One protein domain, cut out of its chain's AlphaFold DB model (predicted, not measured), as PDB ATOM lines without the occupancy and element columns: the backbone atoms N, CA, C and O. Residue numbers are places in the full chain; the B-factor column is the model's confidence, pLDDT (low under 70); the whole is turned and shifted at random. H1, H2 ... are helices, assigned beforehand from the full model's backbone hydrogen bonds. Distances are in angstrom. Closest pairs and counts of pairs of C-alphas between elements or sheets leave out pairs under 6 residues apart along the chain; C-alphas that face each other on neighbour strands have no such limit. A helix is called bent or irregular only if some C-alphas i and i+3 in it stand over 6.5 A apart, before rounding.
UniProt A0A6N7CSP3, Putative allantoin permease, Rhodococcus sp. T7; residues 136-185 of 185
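Overview. This is residues 136 to 185 of the 185 residues of the protein "Putative allantoin permease" of Rhodococcus sp. T7 (UniProt A0A6N7CSP3). One long helix, H2, makes the long axis, and at each of its ends the chain turns off to the same side, so that the outline is a wide, open bracket with a single turn of helix, H1 or H3, in each short arm. The two arms stand far from each other, with nothing between them. The printed part has 50 residues with three named helices, H1, H2 and H3 in that order along the chain, and no named strand; the class is all helix. The whole is extended, with a radius of gyration of the C-alphas of 17.5 A, and the C-alphas span 47 by 24 by 14 A, only just elongated.

Along the chain. H2 is the longest helix, residues 143 to 171, 29 residues, and measures 40.2 A from first to last C-alpha. It begins with C-alpha 143 at (147.519, 128.895, 164.675) and ends with C-alpha 171 at (160.645, 163.257, 148.417). H2 is neither bent nor irregular, but only just: C-alphas 156 and 159 are 6.2 A apart. H1, residues 136 to 139, precedes it and begins with C-alpha 136 at (147.161, 127.585, 152.296). H3, residues 178 to 181, follows it and ends with C-alpha 181 at (158.564, 154.798, 134.979). H1 and H3 each measure 5.3 A from first to last C-alpha.

Arrangement. H2 touches no helix. H1 and H2 are close but not clearly touching, with 2 pairs of C-alphas within 8 A; their closest C-alphas, those of Leu 139 and Leu 146, are 5.5 A apart. H2 and H3 are apart, and so are H1 and H3. Residues 150 to 164 of H2 stand free. Residues 140 to 145, of which 143 to 145 belong to H2, and residues 177 to 185, of which 178 to 181 belong to H3, stand free too. In H2, 23 of 25 pairs of O of residue i and N of residue i+4 are within hydrogen-bond range; H1 and H3 are too short for such a pair, and each has one O i to N i+3 pair, which is within range.

Size, cuts and confidence. The two C-alphas farthest apart are those of Asn 142 and Pro 179, at 47.1 A, while the C-alphas of Pro 136 and Gly 185, the first and last printed residues, are 38.0 A apart. The printed part has no cut, and Gly 185 is the chain's last residue. The link from H1 to H2, 3 residues, is tight; the link from H2 to H3, 6 residues, is short. The mean pLDDT of the printed part is 85.3, and one printed residue, Gly 185, is under 70.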
ATOM      1  N   PRO A 136     147.341 126.725 151.124       82.38
ATOM      2  CA  PRO A 136     147.161 127.585 152.296       82.38
ATOM      3  C   PRO A 136     146.407 126.908 153.449       82.38
ATOM      4  O   PRO A 136     146.635 127.245 154.605       82.38
ATOM      5  N   TRP A 137     145.560 125.912 153.170       85.25
ATOM      6  CA  TRP A 137     144.856 125.146 154.205       85.25
ATOM      7  C   TRP A 137     145.807 124.411 155.156       85.25
ATOM      8  O   TRP A 137     145.494 124.307 156.336       85.25
ATOM      9  N   LYS A 138     146.994 123.990 154.699       84.44
ATOM     10  CA  LYS A 138     148.004 123.395 155.587       84.44
ATOM     11  C   LYS A 138     148.579 124.396 156.589       84.44
ATOM     12  O   LYS A 138     148.975 124.013 157.681       84.44
ATOM     13  N   LEU A 139     148.603 125.686 156.247       78.75
ATOM     14  CA  LEU A 139     149.011 126.739 157.182       78.75
ATOM     15  C   LEU A 139     147.944 127.004 158.246       78.75
ATOM     16  O   LEU A 139     148.275 127.465 159.332       78.75
ATOM     17  N   MET A 140     146.679 126.709 157.939       79.06
ATOM     18  CA  MET A 140     145.554 126.886 158.860       79.06
ATOM     19  C   MET A 140     145.418 125.738 159.871       79.06
ATOM     20  O   MET A 140     144.646 125.870 160.816       79.06
ATOM     21  N   GLU A 141     146.165 124.639 159.709       85.38
ATOM     22  CA  GLU A 141     146.154 123.503 160.644       85.38
ATOM     23  C   GLU A 141     146.712 123.877 162.028       85.38
ATOM     24  O   GLU A 141     146.292 123.304 163.032       85.38
ATOM     25  N   ASN A 142     147.637 124.845 162.100       83.44
ATOM     26  CA  ASN A 142     148.214 125.317 163.358       83.44
ATOM     27  C   ASN A 142     148.193 126.860 163.436       83.44
ATOM     28  O   ASN A 142     148.819 127.517 162.595       83.44
ATOM     29  N   PRO A 143     147.539 127.449 164.460       78.50
ATOM     30  CA  PRO A 143     147.519 128.895 164.675       78.50
ATOM     31  C   PRO A 143     148.909 129.544 164.719       78.50
ATOM     32  O   PRO A 143     149.085 130.627 164.164       78.50
ATOM     33  N   ASP A 144     149.906 128.892 165.319       81.88
ATOM     34  CA  ASP A 144     151.257 129.451 165.452       81.88
ATOM     35  C   ASP A 144     151.944 129.586 164.090       81.88
ATOM     36  O   ASP A 144     152.573 130.605 163.795       81.88
ATOM     37  N   THR A 145     151.768 128.588 163.221       81.19
ATOM     38  CA  THR A 145     152.271 128.623 161.843       81.19
ATOM     39  C   THR A 145     151.606 129.752 161.060       81.19
ATOM     40  O   THR A 145     152.293 130.512 160.373       81.19
ATOM     41  N   LEU A 146     150.288 129.911 161.206       79.50
ATOM     42  CA  LEU A 146     149.536 130.987 160.565       79.50
ATOM     43  C   LEU A 146     150.040 132.369 161.007       79.50
ATOM     44  O   LEU A 146     150.382 133.200 160.162       79.50
ATOM     45  N   PHE A 147     150.132 132.615 162.317       79.50
ATOM     46  CA  PHE A 147     150.613 133.895 162.840       79.50
ATOM     47  C   PHE A 147     152.066 134.168 162.449       79.50
ATOM     48  O   PHE A 147     152.398 135.302 162.106       79.50
ATOM     49  N   SER A 148     152.924 133.147 162.444       82.31
ATOM     50  CA  SER A 148     154.314 133.274 162.004       82.31
ATOM     51  C   SER A 148     154.408 133.724 160.543       82.31
ATOM     52  O   SER A 148     155.104 134.695 160.240       82.31
ATOM     53  N   VAL A 149     153.662 133.092 159.630       81.50
ATOM     54  CA  VAL A 149     153.645 133.488 158.211       81.50
ATOM     55  C   VAL A 149     153.133 134.917 158.044       81.50
ATOM     56  O   VAL A 149     153.786 135.717 157.375       81.50
ATOM     57  N   LEU A 150     152.013 135.269 158.682       80.19
ATOM     58  CA  LEU A 150     151.443 136.618 158.590       80.19
ATOM     59  C   LEU A 150     152.402 137.691 159.122       80.19
ATOM     60  O   LEU A 150     152.559 138.739 158.495       80.19
ATOM     61  N   ASN A 151     153.085 137.417 160.235       79.38
ATOM     62  CA  ASN A 151     154.068 138.335 160.804       79.38
ATOM     63  C   ASN A 151     155.283 138.508 159.884       79.38
ATOM     64  O   ASN A 151     155.722 139.636 159.672       79.38
ATOM     65  N   ASN A 152     155.797 137.423 159.298       83.75
ATOM     66  CA  ASN A 152     156.922 137.488 158.362       83.75
ATOM     67  C   ASN A 152     156.560 138.265 157.089       83.75
ATOM     68  O   ASN A 152     157.332 139.111 156.637       83.75
ATOM     69  N   VAL A 153     155.363 138.036 156.541       83.06
ATOM     70  CA  VAL A 153     154.852 138.798 155.393       83.06
ATOM     71  C   VAL A 153     154.715 140.278 155.753       83.06
ATOM     72  O   VAL A 153     155.216 141.138 155.026       83.06
ATOM     73  N   GLY A 154     154.111 140.591 156.903       78.25
ATOM     74  CA  GLY A 154     153.979 141.962 157.397       78.25
ATOM     75  C   GLY A 154     155.325 142.660 157.617       78.25
ATOM     76  O   GLY A 154     155.461 143.839 157.289       78.25
ATOM     77  N   ALA A 155     156.338 141.934 158.098       83.38
ATOM     78  CA  ALA A 155     157.683 142.461 158.327       83.38
ATOM     79  C   ALA A 155     158.403 142.870 157.032       83.38
ATOM     80  O   ALA A 155     159.212 143.794 157.056       83.38
ATOM     81  N   VAL A 156     158.098 142.224 155.901       84.69
ATOM     82  CA  VAL A 156     158.649 142.590 154.584       84.69
ATOM     83  C   VAL A 156     157.822 143.699 153.933       84.69
ATOM     84  O   VAL A 156     158.363 144.686 153.432       84.69
ATOM     85  N   ILE A 157     156.498 143.553 153.961       84.44
ATOM     86  CA  ILE A 157     155.567 144.454 153.278       84.44
ATOM     87  C   ILE A 157     155.503 145.832 153.948       84.44
ATOM     88  O   ILE A 157     155.445 146.852 153.257       84.44
ATOM     89  N   GLY A 158     155.529 145.887 155.281       82.62
ATOM     90  CA  GLY A 158     155.409 147.130 156.046       82.62
ATOM     91  C   GLY A 158     156.482 148.167 155.685       82.62
ATOM     92  O   GLY A 158     156.126 149.271 155.262       82.62
ATOM     93  N   PRO A 159     157.785 147.834 155.780       87.38
ATOM     94  CA  PRO A 159     158.867 148.738 155.395       87.38
ATOM     95  C   PRO A 159     158.814 149.145 153.920       87.38
ATOM     96  O   PRO A 159     158.951 150.329 153.618       87.38
ATOM     97  N   ALA A 160     158.552 148.203 153.006       87.69
ATOM     98  CA  ALA A 160     158.434 148.503 151.579       87.69
ATOM     99  C   ALA A 160     157.315 149.524 151.306       87.69
ATOM    100  O   ALA A 160     157.529 150.515 150.607       87.69
ATOM    101  N   THR A 161     156.153 149.340 151.937       85.19
ATOM    102  CA  THR A 161     155.026 150.283 151.864       85.19
ATOM    103  C   THR A 161     155.413 151.661 152.400       85.19
ATOM    104  O   THR A 161     155.122 152.679 151.771       85.19
ATOM    105  N   GLY A 162     156.103 151.709 153.543       87.94
ATOM    106  CA  GLY A 162     156.566 152.960 154.144       87.94
ATOM    107  C   GLY A 162     157.509 153.745 153.229       87.94
ATOM    108  O   GLY A 162     157.342 154.956 153.079       87.94
ATOM    109  N   ILE A 163     158.444 153.057 152.566       91.81
ATOM    110  CA  ILE A 163     159.362 153.667 151.591       91.81
ATOM    111  C   ILE A 163     158.585 154.256 150.411       91.81
ATOM    112  O   ILE A 163     158.833 155.402 150.046       91.81
ATOM    113  N   LEU A 164     157.617 153.521 149.850       89.69
ATOM    114  CA  LEU A 164     156.806 154.002 148.724       89.69
ATOM    115  C   LEU A 164     155.997 155.257 149.085       89.69
ATOM    116  O   LEU A 164     155.957 156.217 148.314       89.69
ATOM    117  N   ILE A 165     155.386 155.281 150.275       89.88
ATOM    118  CA  ILE A 165     154.626 156.442 150.764       89.88
ATOM    119  C   ILE A 165     155.554 157.645 150.980       89.88
ATOM    120  O   ILE A 165     155.231 158.756 150.547       89.88
ATOM    121  N   ALA A 166     156.704 157.439 151.628       93.81
ATOM    122  CA  ALA A 166     157.670 158.500 151.895       93.81
ATOM    123  C   ALA A 166     158.272 159.067 150.599       93.81
ATOM    124  O   ALA A 166     158.342 160.286 150.438       93.81
ATOM    125  N   ASP A 167     158.651 158.210 149.650       94.12
ATOM    126  CA  ASP A 167     159.167 158.633 148.347       94.12
ATOM    127  C   ASP A 167     158.132 159.484 147.598       94.12
ATOM    128  O   ASP A 167     158.436 160.595 147.159       94.12
ATOM    129  N   TYR A 168     156.876 159.037 147.530       92.44
ATOM    130  CA  TYR A 168     155.839 159.768 146.806       92.44
ATOM    131  C   TYR A 168     155.472 161.109 147.466       92.44
ATOM    132  O   TYR A 168     155.460 162.143 146.791       92.44
ATOM    133  N   TYR A 169     155.186 161.130 148.773       93.56
ATOM    134  CA  TYR A 169     154.671 162.331 149.444       93.56
ATOM    135  C   TYR A 169     155.757 163.271 149.975       93.56
ATOM    136  O   TYR A 169     155.578 164.488 149.902       93.56
ATOM    137  N   ILE A 170     156.871 162.748 150.492       95.81
ATOM    138  CA  ILE A 170     157.923 163.563 151.122       95.81
ATOM    139  C   ILE A 170     158.968 163.971 150.082       95.81
ATOM    140  O   ILE A 170     159.226 165.164 149.909       95.81
ATOM    141  N   VAL A 171     159.544 163.001 149.364       95.81
ATOM    142  CA  VAL A 171     160.645 163.257 148.417       95.81
ATOM    143  C   VAL A 171     160.116 163.903 147.138       95.81
ATOM    144  O   VAL A 171     160.564 164.980 146.742       95.81
ATOM    145  N   ARG A 172     159.118 163.279 146.507       93.94
ATOM    146  CA  ARG A 172     158.573 163.700 145.207       93.94
ATOM    147  C   ARG A 172     157.414 164.688 145.306       93.94
ATOM    148  O   ARG A 172     156.996 165.240 144.287       93.94
ATOM    149  N   ARG A 173     156.888 164.930 146.514       92.94
ATOM    150  CA  ARG A 173     155.789 165.879 146.793       92.94
ATOM    151  C   ARG A 173     154.565 165.671 145.889       92.94
ATOM    152  O   ARG A 173     153.970 166.629 145.394       92.94
ATOM    153  N   GLY A 174     154.226 164.411 145.626       89.06
ATOM    154  CA  GLY A 174     153.095 164.003 144.793       89.06
ATOM    155  C   GLY A 174     153.323 164.098 143.278       89.06
ATOM    156  O   GLY A 174     152.370 163.918 142.518       89.06
ATOM    157  N   ARG A 175     154.546 164.383 142.809       89.75
ATOM    158  CA  ARG A 175     154.860 164.528 141.376       89.75
ATOM    159  C   ARG A 175     155.612 163.305 140.844       89.75
ATOM    160  O   ARG A 175     156.713 163.007 141.291       89.75
ATOM    161  N   LEU A 176     155.033 162.625 139.855       89.38
ATOM    162  CA  LEU A 176     155.642 161.476 139.174       89.38
ATOM    163  C   LEU A 176     155.874 161.782 137.693       89.38
ATOM    164  O   LEU A 176     154.995 162.322 137.023       89.38
ATOM    165  N   ASP A 177     157.039 161.389 137.183       89.88
ATOM    166  CA  ASP A 177     157.327 161.353 135.750       89.88
ATOM    167  C   ASP A 177     156.878 159.993 135.199       89.88
ATOM    168  O   ASP A 177     157.591 158.997 135.309       89.88
ATOM    169  N   ILE A 178     155.656 159.946 134.660       88.12
ATOM    170  CA  ILE A 178     155.057 158.707 134.150       88.12
ATOM    171  C   ILE A 178     155.907 158.103 133.018       88.12
ATOM    172  O   ILE A 178     156.216 156.917 133.109       88.12
ATOM    173  N   PRO A 179     156.332 158.853 131.978       89.19
ATOM    174  CA  PRO A 179     157.229 158.316 130.956       89.19
ATOM    175  C   PRO A 179     158.508 157.680 131.508       89.19
ATOM    176  O   PRO A 179     158.921 156.634 131.003       89.19
ATOM    177  N   ALA A 180     159.128 158.276 132.532       89.06
ATOM    178  CA  ALA A 180     160.335 157.718 133.137       89.06
ATOM    179  C   ALA A 180     160.094 156.349 133.798       89.06
ATOM    180  O   ALA A 180     160.981 155.502 133.741       89.06
ATOM    181  N   LEU A 181     158.898 156.084 134.342       86.00
ATOM    182  CA  LEU A 181     158.564 154.798 134.979       86.00
ATOM    183  C   LEU A 181     158.556 153.607 134.004       86.00
ATOM    184  O   LEU A 181     158.684 152.466 134.438       86.00
ATOM    185  N   TYR A 182     158.410 153.858 132.699       83.94
ATOM    186  CA  TYR A 182     158.350 152.814 131.666       83.94
ATOM    187  C   TYR A 182     159.607 152.744 130.789       83.94
ATOM    188  O   TYR A 182     159.694 151.892 129.901       83.94
ATOM    189  N   ARG A 183     160.589 153.624 131.009       84.44
ATOM    190  CA  ARG A 183     161.878 153.575 130.313       84.44
ATOM    191  C   ARG A 183     162.855 152.742 131.133       84.44
ATOM    192  O   ARG A 183     162.920 152.869 132.350       84.44
ATOM    193  N   ARG A 184     163.630 151.889 130.462       75.19
ATOM    194  CA  ARG A 184     164.794 151.267 131.100       75.19
ATOM    195  C   ARG A 184     165.824 152.371 131.338       75.19
ATOM    196  O   ARG A 184     166.171 153.061 130.380       75.19
ATOM    197  N   GLY A 185     166.200 152.566 132.603       54.66
ATOM    198  CA  GLY A 185     167.354 153.384 132.983       54.66
ATOM    199  C   GLY A 185     168.655 152.782 132.483       54.66
ATOM    200  O   GLY A 185     168.676 151.551 132.244       54.66
TER     201      GLY A 185